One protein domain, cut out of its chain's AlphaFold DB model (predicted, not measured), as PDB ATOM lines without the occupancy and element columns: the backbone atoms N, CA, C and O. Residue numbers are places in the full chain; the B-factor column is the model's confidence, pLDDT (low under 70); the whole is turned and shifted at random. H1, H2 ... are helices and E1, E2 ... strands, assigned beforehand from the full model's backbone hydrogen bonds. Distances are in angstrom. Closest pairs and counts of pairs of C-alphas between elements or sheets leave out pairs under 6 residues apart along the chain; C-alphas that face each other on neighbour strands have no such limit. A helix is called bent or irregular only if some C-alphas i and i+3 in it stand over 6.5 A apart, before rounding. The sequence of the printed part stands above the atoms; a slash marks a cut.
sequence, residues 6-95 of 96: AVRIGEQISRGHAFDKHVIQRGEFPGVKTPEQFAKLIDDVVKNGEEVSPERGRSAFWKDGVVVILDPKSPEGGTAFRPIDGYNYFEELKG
ATOM      1  N   ALA A   6      16.173  -3.793 -38.055       53.69
ATOM      2  CA  ALA A   6      14.889  -4.515 -38.178       53.69
ATOM      3  C   ALA A   6      14.136  -4.653 -36.843       53.69
ATOM      4  O   ALA A   6      13.007  -4.189 -36.722       53.69
ATOM      5  N   VAL A   7      14.809  -5.187 -35.816       56.97
ATOM      6  CA  VAL A   7      14.197  -5.549 -34.519       56.97
ATOM      7  C   VAL A   7      13.536  -4.349 -33.831       56.97
ATOM      8  O   VAL A   7      12.437  -4.454 -33.298       56.97
ATOM      9  N   ARG A   8      14.165  -3.168 -33.895       72.75
ATOM     10  CA  ARG A   8      13.584  -1.940 -33.324       72.75
ATOM     11  C   ARG A   8      12.359  -1.451 -34.086       72.75
ATOM     12  O   ARG A   8      11.461  -0.875 -33.479       72.75
ATOM     13  N   ILE A   9      12.331  -1.650 -35.399       77.69
ATOM     14  CA  ILE A   9      11.242  -1.165 -36.243       77.69
ATOM     15  C   ILE A   9      10.020  -2.075 -36.106       77.69
ATOM     16  O   ILE A   9       8.908  -1.567 -35.978       77.69
ATOM     17  N   GLY A  10      10.217  -3.397 -36.031       80.12
ATOM     18  CA  GLY A  10       9.147  -4.346 -35.722       80.12
ATOM     19  C   GLY A  10       8.438  -4.010 -34.410       80.12
ATOM     20  O   GLY A  10       7.209  -3.968 -34.370       80.12
ATOM     21  N   GLU A  11       9.195  -3.683 -33.358       83.75
ATOM     22  CA  GLU A  11       8.642  -3.242 -32.071       83.75
ATOM     23  C   GLU A  11       7.925  -1.885 -32.138       83.75
ATOM     24  O   GLU A  11       6.913  -1.694 -31.463       83.75
ATOM     25  N   GLN A  12       8.427  -0.929 -32.923       85.31
ATOM     26  CA  GLN A  12       7.789   0.383 -33.074       85.31
ATOM     27  C   GLN A  12       6.452   0.278 -33.809       85.31
ATOM     28  O   GLN A  12       5.434   0.755 -33.308       85.31
ATOM     29  N   ILE A  13       6.437  -0.412 -34.951       86.00
ATOM     30  CA  ILE A  13       5.227  -0.609 -35.753       86.00
ATOM     31  C   ILE A  13       4.200  -1.429 -34.965       86.00
ATOM     32  O   ILE A  13       3.009  -1.113 -34.990       86.00
ATOM     33  N   SER A  14       4.635  -2.462 -34.234       85.44
ATOM     34  CA  SER A  14       3.708  -3.335 -33.514       85.44
ATOM     35  C   SER A  14       3.062  -2.708 -32.286       85.44
ATOM     36  O   SER A  14       2.001  -3.154 -31.856       85.44
ATOM     37  N   ARG A  15       3.686  -1.679 -31.713       86.25
ATOM     38  CA  ARG A  15       3.130  -0.914 -30.590       86.25
ATOM     39  C   ARG A  15       2.345   0.312 -31.052       86.25
ATOM     40  O   ARG A  15       1.687   0.941 -30.227       86.25
ATOM     41  N   GLY A  16       2.430   0.642 -32.339       84.50
ATOM     42  CA  GLY A  16       1.705   1.735 -32.969       84.50
ATOM     43  C   GLY A  16       0.331   1.340 -33.518       84.50
ATOM     44  O   GLY A  16      -0.181   0.238 -33.302       84.50
ATOM     45  N   HIS A  17      -0.260   2.243 -34.299       90.56
ATOM     46  CA  HIS A  17      -1.581   2.115 -34.908       90.56
ATOM     47  C   HIS A  17      -1.710   0.905 -35.837       90.56
ATOM     48  O   HIS A  17      -2.827   0.451 -36.092       90.56
ATOM     49  N   ALA A  18      -0.598   0.375 -36.358       90.94
ATOM     50  CA  ALA A  18      -0.640  -0.767 -37.259       90.94
ATOM     51  C   ALA A  18      -1.245  -2.007 -36.581       90.94
ATOM     52  O   ALA A  18      -2.076  -2.679 -37.188       90.94
ATOM     53  N   PHE A  19      -0.900  -2.275 -35.317       92.31
ATOM     54  CA  PHE A  19      -1.444  -3.425 -34.592       92.31
ATOM     55  C   PHE A  19      -2.941  -3.275 -34.330       92.31
ATOM     56  O   PHE A  19      -3.725  -4.147 -34.700       92.31
ATOM     57  N   ASP A  20      -3.359  -2.149 -33.753       92.19
ATOM     58  CA  ASP A  20      -4.769  -1.915 -33.440       92.19
ATOM     59  C   ASP A  20      -5.639  -1.981 -34.708       92.19
ATOM     60  O   ASP A  20      -6.613  -2.729 -34.777       92.19
ATOM     61  N   LYS A  21      -5.224  -1.302 -35.778       93.81
ATOM     62  CA  LYS A  21      -5.983  -1.262 -37.028       93.81
ATOM     63  C   LYS A  21      -6.007  -2.606 -37.755       93.81
ATOM     64  O   LYS A  21      -7.076  -3.067 -38.149       93.81
ATOM     65  N   HIS A  22      -4.848  -3.213 -37.996       95.50
ATOM     66  CA  HIS A  22      -4.748  -4.355 -38.907       95.50
ATOM     67  C   HIS A  22      -4.907  -5.699 -38.196       95.50
ATOM     68  O   HIS A  22      -5.487  -6.625 -38.763       95.50
ATOM     69  N   VAL A  23      -4.468  -5.807 -36.938       93.88
ATOM     70  CA  VAL A  23      -4.631  -7.032 -36.145       93.88
ATOM     71  C   VAL A  23      -5.977  -7.035 -35.421       93.88
ATOM     72  O   VAL A  23      -6.734  -7.987 -35.587       93.88
ATOM     73  N   ILE A  24      -6.305  -5.987 -34.658       93.00
ATOM     74  CA  ILE A  24      -7.490  -5.994 -33.781       93.00
ATOM     75  C   ILE A  24      -8.774  -5.653 -34.540       93.00
ATOM     76  O   ILE A  24      -9.720  -6.436 -34.523       93.00
ATOM     77  N   GLN A  25      -8.824  -4.506 -35.220       94.12
ATOM     78  CA  GLN A  25     -10.058  -4.033 -35.857       94.12
ATOM     79  C   GLN A  25     -10.389  -4.800 -37.140       94.12
ATOM     80  O   GLN A  25     -11.544  -5.147 -37.375       94.12
ATOM     81  N   ARG A  26      -9.387  -5.039 -37.996       93.62
ATOM     82  CA  ARG A  26      -9.589  -5.669 -39.312       93.62
ATOM     83  C   ARG A  26      -9.370  -7.179 -39.327       93.62
ATOM     84  O   ARG A  26      -9.790  -7.823 -40.282       93.62
ATOM     85  N   GLY A  27      -8.721  -7.741 -38.307       94.12
ATOM     86  CA  GLY A  27      -8.485  -9.184 -38.224       94.12
ATOM     87  C   GLY A  27      -7.655  -9.742 -39.385       94.12
ATOM     88  O   GLY A  27      -7.791 -10.917 -39.720       94.12
ATOM     89  N   GLU A  28      -6.791  -8.929 -40.005       94.81
ATOM     90  CA  GLU A  28      -5.991  -9.328 -41.176       94.81
ATOM     91  C   GLU A  28      -4.999 -10.458 -40.832       94.81
ATOM     92  O   GLU A  28      -4.540 -11.200 -41.704       94.81
ATOM     93  N   PHE A  29      -4.701 -10.633 -39.542       94.88
ATOM     94  CA  PHE A  29      -3.733 -11.590 -39.019       94.88
ATOM     95  C   PHE A  29      -4.370 -12.560 -38.003       94.88
ATOM     96  O   PHE A  29      -4.104 -12.456 -36.809       94.88
ATOM     97  N   PRO A  30      -5.156 -13.565 -38.434       87.75
ATOM     98  CA  PRO A  30      -5.875 -14.473 -37.524       87.75
ATOM     99  C   PRO A  30      -4.974 -15.286 -36.569       87.75
ATOM    100  O   PRO A  30      -5.445 -15.779 -35.544       87.75
ATOM    101  N   GLY A  31      -3.681 -15.435 -36.884       89.12
ATOM    102  CA  GLY A  31      -2.685 -16.107 -36.036       89.12
ATOM    103  C   GLY A  31      -1.893 -15.181 -35.105       89.12
ATOM    104  O   GLY A  31      -1.099 -15.671 -34.305       89.12
ATOM    105  N   VAL A  32      -2.091 -13.865 -35.198       94.06
ATOM    106  CA  VAL A  32      -1.379 -12.856 -34.408       94.06
ATOM    107  C   VAL A  32      -2.356 -12.255 -33.408       94.06
ATOM    108  O   VAL A  32      -3.396 -11.728 -33.783       94.06
ATOM    109  N   LYS A  33      -2.033 -12.354 -32.120       91.12
ATOM    110  CA  LYS A  33      -2.891 -11.898 -31.016       91.12
ATOM    111  C   LYS A  33      -2.212 -10.886 -30.107       91.12
ATOM    112  O   LYS A  33      -2.892 -10.249 -29.310       91.12
ATOM    113  N   THR A  34      -0.890 -10.755 -30.195       94.06
ATOM    114  CA  THR A  34      -0.119  -9.848 -29.339       94.06
ATOM    115  C   THR A  34       0.825  -8.970 -30.162       94.06
ATOM    116  O   THR A  34       1.267  -9.398 -31.238       94.06
ATOM    117  N   PRO A  35       1.175  -7.767 -29.670       91.81
ATOM    118  CA  PRO A  35       2.162  -6.903 -30.315       91.81
ATOM    119  C   PRO A  35       3.505  -7.601 -30.549       91.81
ATOM    120  O   PRO A  35       4.141  -7.392 -31.575       91.81
ATOM    121  N   GLU A  36       3.936  -8.487 -29.651       92.50
ATOM    122  CA  GLU A  36       5.199  -9.224 -29.790       92.50
ATOM    123  C   GLU A  36       5.142 -10.255 -30.923       92.50
ATOM    124  O   GLU A  36       6.121 -10.449 -31.642       92.50
ATOM    125  N   GLN A  37       3.998 -10.924 -31.105       93.56
ATOM    126  CA  GLN A  37       3.788 -11.819 -32.248       93.56
ATOM    127  C   GLN A  37       3.784 -11.034 -33.560       93.56
ATOM    128  O   GLN A  37       4.333 -11.502 -34.557       93.56
ATOM    129  N   PHE A  38       3.208  -9.833 -33.546       94.88
ATOM    130  CA  PHE A  38       3.187  -8.963 -34.712       94.88
ATOM    131  C   PHE A  38       4.578  -8.411 -35.042       94.88
ATOM    132  O   PHE A  38       4.981  -8.455 -36.199       94.88
ATOM    133  N   ALA A  39       5.354  -8.001 -34.034       93.38
ATOM    134  CA  ALA A  39       6.744  -7.575 -34.201       93.38
ATOM    135  C   ALA A  39       7.593  -8.678 -34.842       93.38
ATOM    136  O   ALA A  39       8.268  -8.432 -35.832       93.38
ATOM    137  N   LYS A  40       7.484  -9.919 -34.347       93.56
ATOM    138  CA  LYS A  40       8.195 -11.070 -34.927       93.56
ATOM    139  C   LYS A  40       7.814 -11.332 -36.383       93.56
ATOM    140  O   LYS A  40       8.679 -11.701 -37.170       93.56
ATOM    141  N   LEU A  41       6.536 -11.169 -36.732       94.62
ATOM    142  CA  LEU A  41       6.080 -11.293 -38.115       94.62
ATOM    143  C   LEU A  41       6.697 -10.198 -38.993       94.62
ATOM    144  O   LEU A  41       7.196 -10.497 -40.070       94.62
ATOM    145  N   ILE A  42       6.696  -8.951 -38.521       93.94
ATOM    146  CA  ILE A  42       7.301  -7.818 -39.229       93.94
ATOM    147  C   ILE A  42       8.800  -8.057 -39.435       93.94
ATOM    148  O   ILE A  42       9.280  -7.935 -40.558       93.94
ATOM    149  N   ASP A  43       9.519  -8.461 -38.387       92.81
ATOM    150  CA  ASP A  43      10.952  -8.758 -38.449       92.81
ATOM    151  C   ASP A  43      11.263  -9.860 -39.467       92.81
ATOM    152  O   ASP A  43      12.235  -9.767 -40.216       92.81
ATOM    153  N   ASP A  44      10.437 -10.905 -39.514       94.00
ATOM    154  CA  ASP A  44      10.574 -11.999 -40.472       94.00
ATOM    155  C   ASP A  44      10.315 -11.546 -41.919       94.00
ATOM    156  O   ASP A  44      11.073 -11.919 -42.814       94.00
ATOM    157  N   VAL A  45       9.303 -10.703 -42.151       95.19
ATOM    158  CA  VAL A  45       9.018 -10.121 -43.475       95.19
ATOM    159  C   VAL A  45      10.158  -9.201 -43.920       95.19
ATOM    160  O   VAL A  45      10.614  -9.309 -45.051       95.19
ATOM    161  N   VAL A  46      10.665  -8.336 -43.040       92.12
ATOM    162  CA  VAL A  46      11.778  -7.424 -43.358       92.12
ATOM    163  C   VAL A  46      13.071  -8.196 -43.626       92.12
ATOM    164  O   VAL A  46      13.843  -7.829 -44.505       92.12
ATOM    165  N   LYS A  47      13.328  -9.276 -42.879       92.25
ATOM    166  CA  LYS A  47      14.566 -10.055 -43.006       92.25
ATOM    167  C   LYS A  47      14.569 -11.003 -44.204       92.25
ATOM    168  O   LYS A  47      15.629 -11.234 -44.780       92.25
ATOM    169  N   ASN A  48      13.424 -11.608 -44.514       94.06
ATOM    170  CA  ASN A  48      13.329 -12.723 -45.461       94.06
ATOM    171  C   ASN A  48      12.409 -12.438 -46.661       94.06
ATOM    172  O   ASN A  48      12.206 -13.329 -47.484       94.06
ATOM    173  N   GLY A  49      11.801 -11.255 -46.732       93.75
ATOM    174  CA  GLY A  49      10.891 -10.859 -47.801       93.75
ATOM    175  C   GLY A  49      11.586 -10.239 -49.011       93.75
ATOM    176  O   GLY A  49      12.771  -9.912 -48.986       93.75
ATOM    177  N   GLU A  50      10.813 -10.063 -50.078       94.81
ATOM    178  CA  GLU A  50      11.216  -9.275 -51.241       94.81
ATOM    179  C   GLU A  50      11.212  -7.790 -50.870       94.81
ATOM    180  O   GLU A  50      10.221  -7.311 -50.327       94.81
ATOM    181  N   GLU A  51      12.294  -7.064 -51.159       93.94
ATOM    182  CA  GLU A  51      12.420  -5.629 -50.883       93.94
ATOM    183  C   GLU A  51      12.243  -4.797 -52.158       93.94
ATOM    184  O   GLU A  51      12.789  -5.117 -53.215       93.94
ATOM    185  N   VAL A  52      11.526  -3.680 -52.034       92.25
ATOM    186  CA  VAL A  52      11.471  -2.601 -53.024       92.25
ATOM    187  C   VAL A  52      11.645  -1.254 -52.326       92.25
ATOM    188  O   VAL A  52      11.217  -1.075 -51.188       92.25
ATOM    189  N   SER A  53      12.246  -0.279 -53.005       87.88
ATOM    190  CA  SER A  53      12.420   1.082 -52.482       87.88
ATOM    191  C   SER A  53      11.520   2.058 -53.249       87.88
ATOM    192  O   SER A  53      11.998   2.691 -54.191       87.88
ATOM    193  N   PRO A  54      10.223   2.172 -52.894       71.69
ATOM    194  CA  PRO A  54       9.345   3.179 -53.479       71.69
ATOM    195  C   PRO A  54       9.871   4.550 -53.060       71.69
ATOM    196  O   PRO A  54      10.279   4.731 -51.911       71.69
ATOM    197  N   GLU A  55       9.910   5.516 -53.966       72.94
ATOM    198  CA  GLU A  55      10.706   6.738 -53.826       72.94
ATOM    199  C   GLU A  55      10.619   7.461 -52.451       72.94
ATOM    200  O   GLU A  55       9.638   7.381 -51.694       72.94
ATOM    201  N   ARG A  56      11.629   8.315 -52.190       67.06
ATOM    202  CA  ARG A  56      11.755   9.227 -51.024       67.06
ATOM    203  C   ARG A  56      12.202   8.578 -49.708       67.06
ATOM    204  O   ARG A  56      11.787   9.024 -48.638       67.06
ATOM    205  N   GLY A  57      13.096   7.593 -49.783       73.75
ATOM    206  CA  GLY A  57      13.760   7.013 -48.606       73.75
ATOM    207  C   GLY A  57      12.888   6.040 -47.813       73.75
ATOM    208  O   GLY A  57      13.154   5.813 -46.636       73.75
ATOM    209  N   ARG A  58      11.843   5.501 -48.449       87.75
ATOM    210  CA  ARG A  58      11.019   4.419 -47.912       87.75
ATOM    211  C   ARG A  58      11.525   3.082 -48.453       87.75
ATOM    212  O   ARG A  58      12.057   3.024 -49.561       87.75
ATOM    213  N   SER A  59      11.302   2.026 -47.684       91.19
ATOM    214  CA  SER A  59      11.477   0.640 -48.131       91.19
ATOM    215  C   SER A  59      10.173  -0.098 -47.893       91.19
ATOM    216  O   SER A  59       9.516   0.116 -46.879       91.19
ATOM    217  N   ALA A  60       9.783  -0.960 -48.816       93.62
ATOM    218  CA  ALA A  60       8.665  -1.864 -48.645       93.62
ATOM    219  C   ALA A  60       9.143  -3.301 -48.814       93.62
ATOM    220  O   ALA A  60       9.992  -3.587 -49.653       93.62
ATOM    221  N   PHE A  61       8.573  -4.196 -48.020       95.25
ATOM    222  CA  PHE A  61       8.917  -5.604 -47.967       95.25
ATOM    223  C   PHE A  61       7.664  -6.446 -48.160       95.25
ATOM    224  O   PHE A  61       6.601  -6.102 -47.634       95.25
ATOM    225  N   TRP A  62       7.795  -7.555 -48.878       96.25
ATOM    226  CA  TRP A  62       6.723  -8.514 -49.104       96.25
ATOM    227  C   TRP A  62       7.129  -9.923 -48.712       96.25
ATOM    228  O   TRP A  62       8.147 -10.440 -49.171       96.25
ATOM    229  N   LYS A  63       6.280 -10.589 -47.928       96.25
ATOM    230  CA  LYS A  63       6.399 -12.024 -47.662       96.25
ATOM    231  C   LYS A  63       5.048 -12.608 -47.257       96.25
ATOM    232  O   LYS A  63       4.343 -12.015 -46.448       96.25
ATOM    233  N   ASP A  64       4.686 -13.770 -47.803       94.62
ATOM    234  CA  ASP A  64       3.529 -14.579 -47.373       94.62
ATOM    235  C   ASP A  64       2.204 -13.796 -47.208       94.62
ATOM    236  O   ASP A  64       1.449 -13.986 -46.247       94.62
ATOM    237  N   GLY A  65       1.910 -12.883 -48.141       94.69
ATOM    238  CA  GLY A  65       0.683 -12.078 -48.110       94.69
ATOM    239  C   GLY A  65       0.751 -10.835 -47.217       94.69
ATOM    240  O   GLY A  65      -0.270 -10.179 -47.018       94.69
ATOM    241  N   VAL A  66       1.916 -10.532 -46.644       96.69
ATOM    242  CA  VAL A  66       2.145  -9.403 -45.738       96.69
ATOM    243  C   VAL A  66       3.022  -8.369 -46.426       96.69
ATOM    244  O   VAL A  66       4.098  -8.693 -46.926       96.69
ATOM    245  N   VAL A  67       2.570  -7.116 -46.396       96.31
ATOM    246  CA  VAL A  67       3.372  -5.946 -46.752       96.31
ATOM    247  C   VAL A  67       3.854  -5.288 -45.471       96.31
ATOM    248  O   VAL A  67       3.052  -5.021 -44.575       96.31
ATOM    249  N   VAL A  68       5.139  -4.953 -45.417       95.44
ATOM    250  CA  VAL A  68       5.705  -4.028 -44.431       95.44
ATOM    251  C   VAL A  68       6.243  -2.817 -45.177       95.44
ATOM    252  O   VAL A  68       7.062  -2.973 -46.071       95.44
ATOM    253  N   ILE A  69       5.811  -1.611 -44.822       92.62
ATOM    254  CA  ILE A  69       6.344  -0.361 -45.374       92.62
ATOM    255  C   ILE A  69       7.068   0.369 -44.256       92.62
ATOM    256  O   ILE A  69       6.455   0.717 -43.250       92.62
ATOM    257  N   LEU A  70       8.353   0.630 -44.453       91.38
ATOM    258  CA  LEU A  70       9.180   1.445 -43.582       91.38
ATOM    259  C   LEU A  70       9.182   2.881 -44.085       91.38
ATOM    260  O   LEU A  70       9.528   3.151 -45.239       91.38
ATOM    261  N   ASP A  71       8.802   3.801 -43.206       87.31
ATOM    262  CA  ASP A  71       8.797   5.229 -43.488       87.31
ATOM    263  C   ASP A  71       9.467   5.986 -42.337       87.31
ATOM    264  O   ASP A  71       8.842   6.184 -41.293       87.31
ATOM    265  N   PRO A  72      10.716   6.454 -42.520       79.94
ATOM    266  CA  PRO A  72      11.437   7.221 -41.506       79.94
ATOM    267  C   PRO A  72      10.739   8.522 -41.092       79.94
ATOM    268  O   PRO A  72      11.085   9.102 -40.066       79.94
ATOM    269  N   LYS A  73       9.793   9.023 -41.900       81.88
ATOM    270  CA  LYS A  73       9.010  10.225 -41.589       81.88
ATOM    271  C   LYS A  73       7.761   9.916 -40.770       81.88
ATOM    272  O   LYS A  73       7.145  10.843 -40.247       81.88
ATOM    273  N   SER A  74       7.375   8.645 -40.668       82.44
ATOM    274  CA  SER A  74       6.278   8.225 -39.805       82.44
ATOM    275  C   SER A  74       6.739   8.234 -38.345       82.44
ATOM    276  O   SER A  74       7.782   7.648 -38.045       82.44
ATOM    277  N   PRO A  75       5.960   8.812 -37.411       80.38
ATOM    278  CA  PRO A  75       6.247   8.722 -35.977       80.38
ATOM    279  C   PRO A  75       6.387   7.280 -35.466       80.38
ATOM    280  O   PRO A  75       7.041   7.043 -34.456       80.38
ATOM    281  N   GLU A  76       5.778   6.322 -36.170       83.56
ATOM    282  CA  GLU A  76       5.706   4.905 -35.797       83.56
ATOM    283  C   GLU A  76       6.670   4.029 -36.617       83.56
ATOM    284  O   GLU A  76       6.616   2.805 -36.548       83.56
ATOM    285  N   GLY A  77       7.530   4.648 -37.434       84.12
ATOM    286  CA  GLY A  77       8.548   3.974 -38.246       84.12
ATOM    287  C   GLY A  77       8.019   3.259 -39.493       84.12
ATOM    288  O   GLY A  77       8.808   2.877 -40.359       84.12
ATOM    289  N   GLY A  78       6.700   3.103 -39.635       90.69
ATOM    290  CA  GLY A  78       6.107   2.442 -40.792       90.69
ATOM    291  C   GLY A  78       4.706   1.887 -40.555       90.69
ATOM    292  O   GLY A  78       3.966   2.349 -39.689       90.69
ATOM    293  N   THR A  79       4.337   0.889 -41.351       94.19
ATOM    294  CA  THR A  79       3.093   0.128 -41.211       94.19
ATOM    295  C   THR A  79       3.276  -1.301 -41.718       94.19
ATOM    296  O   THR A  79       4.154  -1.566 -42.537       94.19
ATOM    297  N   ALA A  80       2.437  -2.222 -41.251       95.19
ATOM    298  CA  ALA A  80       2.395  -3.595 -41.730       95.19
ATOM    299  C   ALA A  80       0.943  -4.067 -41.828       95.19
ATOM    300  O   ALA A  80       0.153  -3.820 -40.915       95.19
ATOM    301  N   PHE A  81       0.584  -4.709 -42.937       96.69
ATOM    302  CA  PHE A  81      -0.797  -5.110 -43.217       96.69
ATOM    303  C   PHE A  81      -0.882  -6.191 -44.298       96.69
ATOM    304  O   PHE A  81       0.100  -6.464 -44.995       96.69
ATOM    305  N   ARG A  82      -2.064  -6.802 -44.452       96.25
ATOM    306  CA  ARG A  82      -2.363  -7.693 -45.584       96.25
ATOM    307  C   ARG A  82      -3.239  -6.971 -46.609       96.25
ATOM    308  O   ARG A  82      -4.416  -6.738 -46.329       96.25
ATOM    309  N   PRO A  83      -2.705  -6.581 -47.778       95.75
ATOM    310  CA  PRO A  83      -3.519  -5.952 -48.812       95.75
ATOM    311  C   PRO A  83      -4.533  -6.943 -49.391       95.75
ATOM    312  O   PRO A  83      -4.232  -8.124 -49.561       95.75
ATOM    313  N   ILE A  84      -5.714  -6.439 -49.757       94.38
ATOM    314  CA  ILE A  84      -6.752  -7.229 -50.440       94.38
ATOM    315  C   ILE A  84      -6.235  -7.716 -51.799       94.38
ATOM    316  O   ILE A  84      -6.400  -8.886 -52.134       94.38
ATOM    317  N   ASP A  85      -5.533  -6.846 -52.531       94.00
ATOM    318  CA  ASP A  85      -4.963  -7.158 -53.850       94.00
ATOM    319  C   ASP A  85      -3.686  -8.014 -53.774       94.00
ATOM    320  O   ASP A  85      -3.067  -8.324 -54.794       94.00
ATOM    321  N   GLY A  86      -3.275  -8.413 -52.566       94.62
ATOM    322  CA  GLY A  86      -2.141  -9.298 -52.359       94.62
ATOM    323  C   GLY A  86      -0.846  -8.747 -52.961       94.62
ATOM    324  O   GLY A  86      -0.500  -7.583 -52.760       94.62
ATOM    325  N   TYR A  87      -0.124  -9.605 -53.688       94.56
ATOM    326  CA  TYR A  87       1.184  -9.271 -54.263       94.56
ATOM    327  C   TYR A  87       1.111  -8.109 -55.262       94.56
ATOM    328  O   TYR A  87       2.050  -7.324 -55.340       94.56
ATOM    329  N   ASN A  88      -0.025  -7.925 -55.946       95.12
ATOM    330  CA  ASN A  88      -0.194  -6.835 -56.908       95.12
ATOM    331  C   ASN A  88      -0.018  -5.463 -56.242       95.12
ATOM    332  O   ASN A  88       0.639  -4.593 -56.805       95.12
ATOM    333  N   TYR A  89      -0.518  -5.290 -55.010       94.44
ATOM    334  CA  TYR A  89      -0.299  -4.057 -54.246       94.44
ATOM    335  C   TYR A  89       1.196  -3.765 -54.074       94.44
ATOM    336  O   TYR A  89       1.629  -2.621 -54.178       94.44
ATOM    337  N   PHE A  90       1.986  -4.802 -53.790       94.06
ATOM    338  CA  PHE A  90       3.423  -4.670 -53.597       94.06
ATOM    339  C   PHE A  90       4.155  -4.349 -54.903       94.06
ATOM    340  O   PHE A  90       5.025  -3.480 -54.913       94.06
ATOM    341  N   GLU A  91       3.779  -4.979 -56.017       92.56
ATOM    342  CA  GLU A  91       4.369  -4.672 -57.323       92.56
ATOM    343  C   GLU A  91       4.101  -3.232 -57.764       92.56
ATOM    344  O   GLU A  91       4.999  -2.570 -58.283       92.56
ATOM    345  N   GLU A  92       2.909  -2.699 -57.487       91.25
ATOM    346  CA  GLU A  92       2.573  -1.306 -57.791       91.25
ATOM    347  C   GLU A  92       3.439  -0.289 -57.032       91.25
ATOM    348  O   GLU A  92       3.576   0.851 -57.482       91.25
ATOM    349  N   LEU A  93       4.057  -0.673 -55.908       88.38
ATOM    350  CA  LEU A  93       5.011   0.188 -55.203       88.38
ATOM    351  C   LEU A  93       6.308   0.384 -56.000       88.38
ATOM    352  O   LEU A  93       6.948   1.416 -55.842       88.38
ATOM    353  N   LYS A  94       6.685  -0.553 -56.883       78.75
ATOM    354  CA  LYS A  94       7.900  -0.442 -57.717       78.75
ATOM    355  C   LYS A  94       7.812   0.696 -58.738       78.75
ATOM    356  O   LYS A  94       8.839   1.187 -59.192       78.75
ATOM    357  N   GLY A  95       6.597   1.088 -59.124       71.69
ATOM    358  CA  GLY A  95       6.341   2.139 -60.111       71.69
ATOM    359  C   GLY A  95       6.062   3.524 -59.521       71.69
ATOM    360  O   GLY A  95       5.588   4.386 -60.263       71.69
TER     361      GLY A  95
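What this domain is: This is residues 6 to 95 of the 96 residues of the protein "MAFB alternative" of Leucobacter insecticola (UniProt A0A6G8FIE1). A four-stranded antiparallel sheet has helices H1 and H3 across one face and the short helix H4 along the other, while H2 sits by the edge strand E4. You have 90 residues, with four named helices and four named strands in the order H1 H2 H3 E1 E2 E3 E4 H4. The sheet, in order E1 E2 E3 E4, is a meander, each strand the antiparallel neighbour of the one before; the class is mixed. The whole is compact, with a radius of gyration of the C-alphas of 11.8 A and spans of 33 by 25 by 22 A.

How they stand to each other: Start at H1, residues 7 to 15: it touches H3, residues 35 to 48, with the closest C-alphas, of Gly 10 and Ala 39, 4.3 A apart. They run opposite ways at a steep tilt of 43 degrees. H2, residues 17 to 25, only grazes the sheet; its closest C-alphas to E4, residues 78 to 81, are those of Ala 18 and Thr 79, 5.5 A. H3 runs across E2, residues 59 to 63, at 85 degrees on the local plane and a height over the sheet of 9.3 A. Look for hairpins: E1, residues 50 to 52, and E2 have N 50 and O 62 within hydrogen-bond range at 2.8 A; E2 and E3, residues 66 to 70, have N 61 and O 68 at 2.8 A; E3 and E4 have N 69 and O 79 at 2.8 A. H4, residues 87 to 93, is on the opposite face from H3, along E2 at 10 degrees on the local plane; its closest C-alphas to E2 are those of Phe 90 and Trp 62, 6.8 A. Every O i to N i+4 pair is within hydrogen-bond range in H1 and H3, 4 of 5 in H2 and 2 of 3 in H4.

Where its parts are: Find C-alpha 7 at (14.197, -5.549, -34.519), where H1 begins its 12.6 A. H2 is neither bent nor irregular, but only just: C-alphas 22 and 25 are 6.1 A apart. H3 runs 19.7 A, E2 13.7 A and E3 13.1 A. H4 ends at C-alpha 93, (5.011, 0.188, -55.203).

The domain as a whole: The C-alphas farthest apart, of Thr 34 and Gly 95, are 33.7 A apart. The printed part has no cut and no long link. Its mean pLDDT is 89.3; residues 6 to 7 and 56 are under 70.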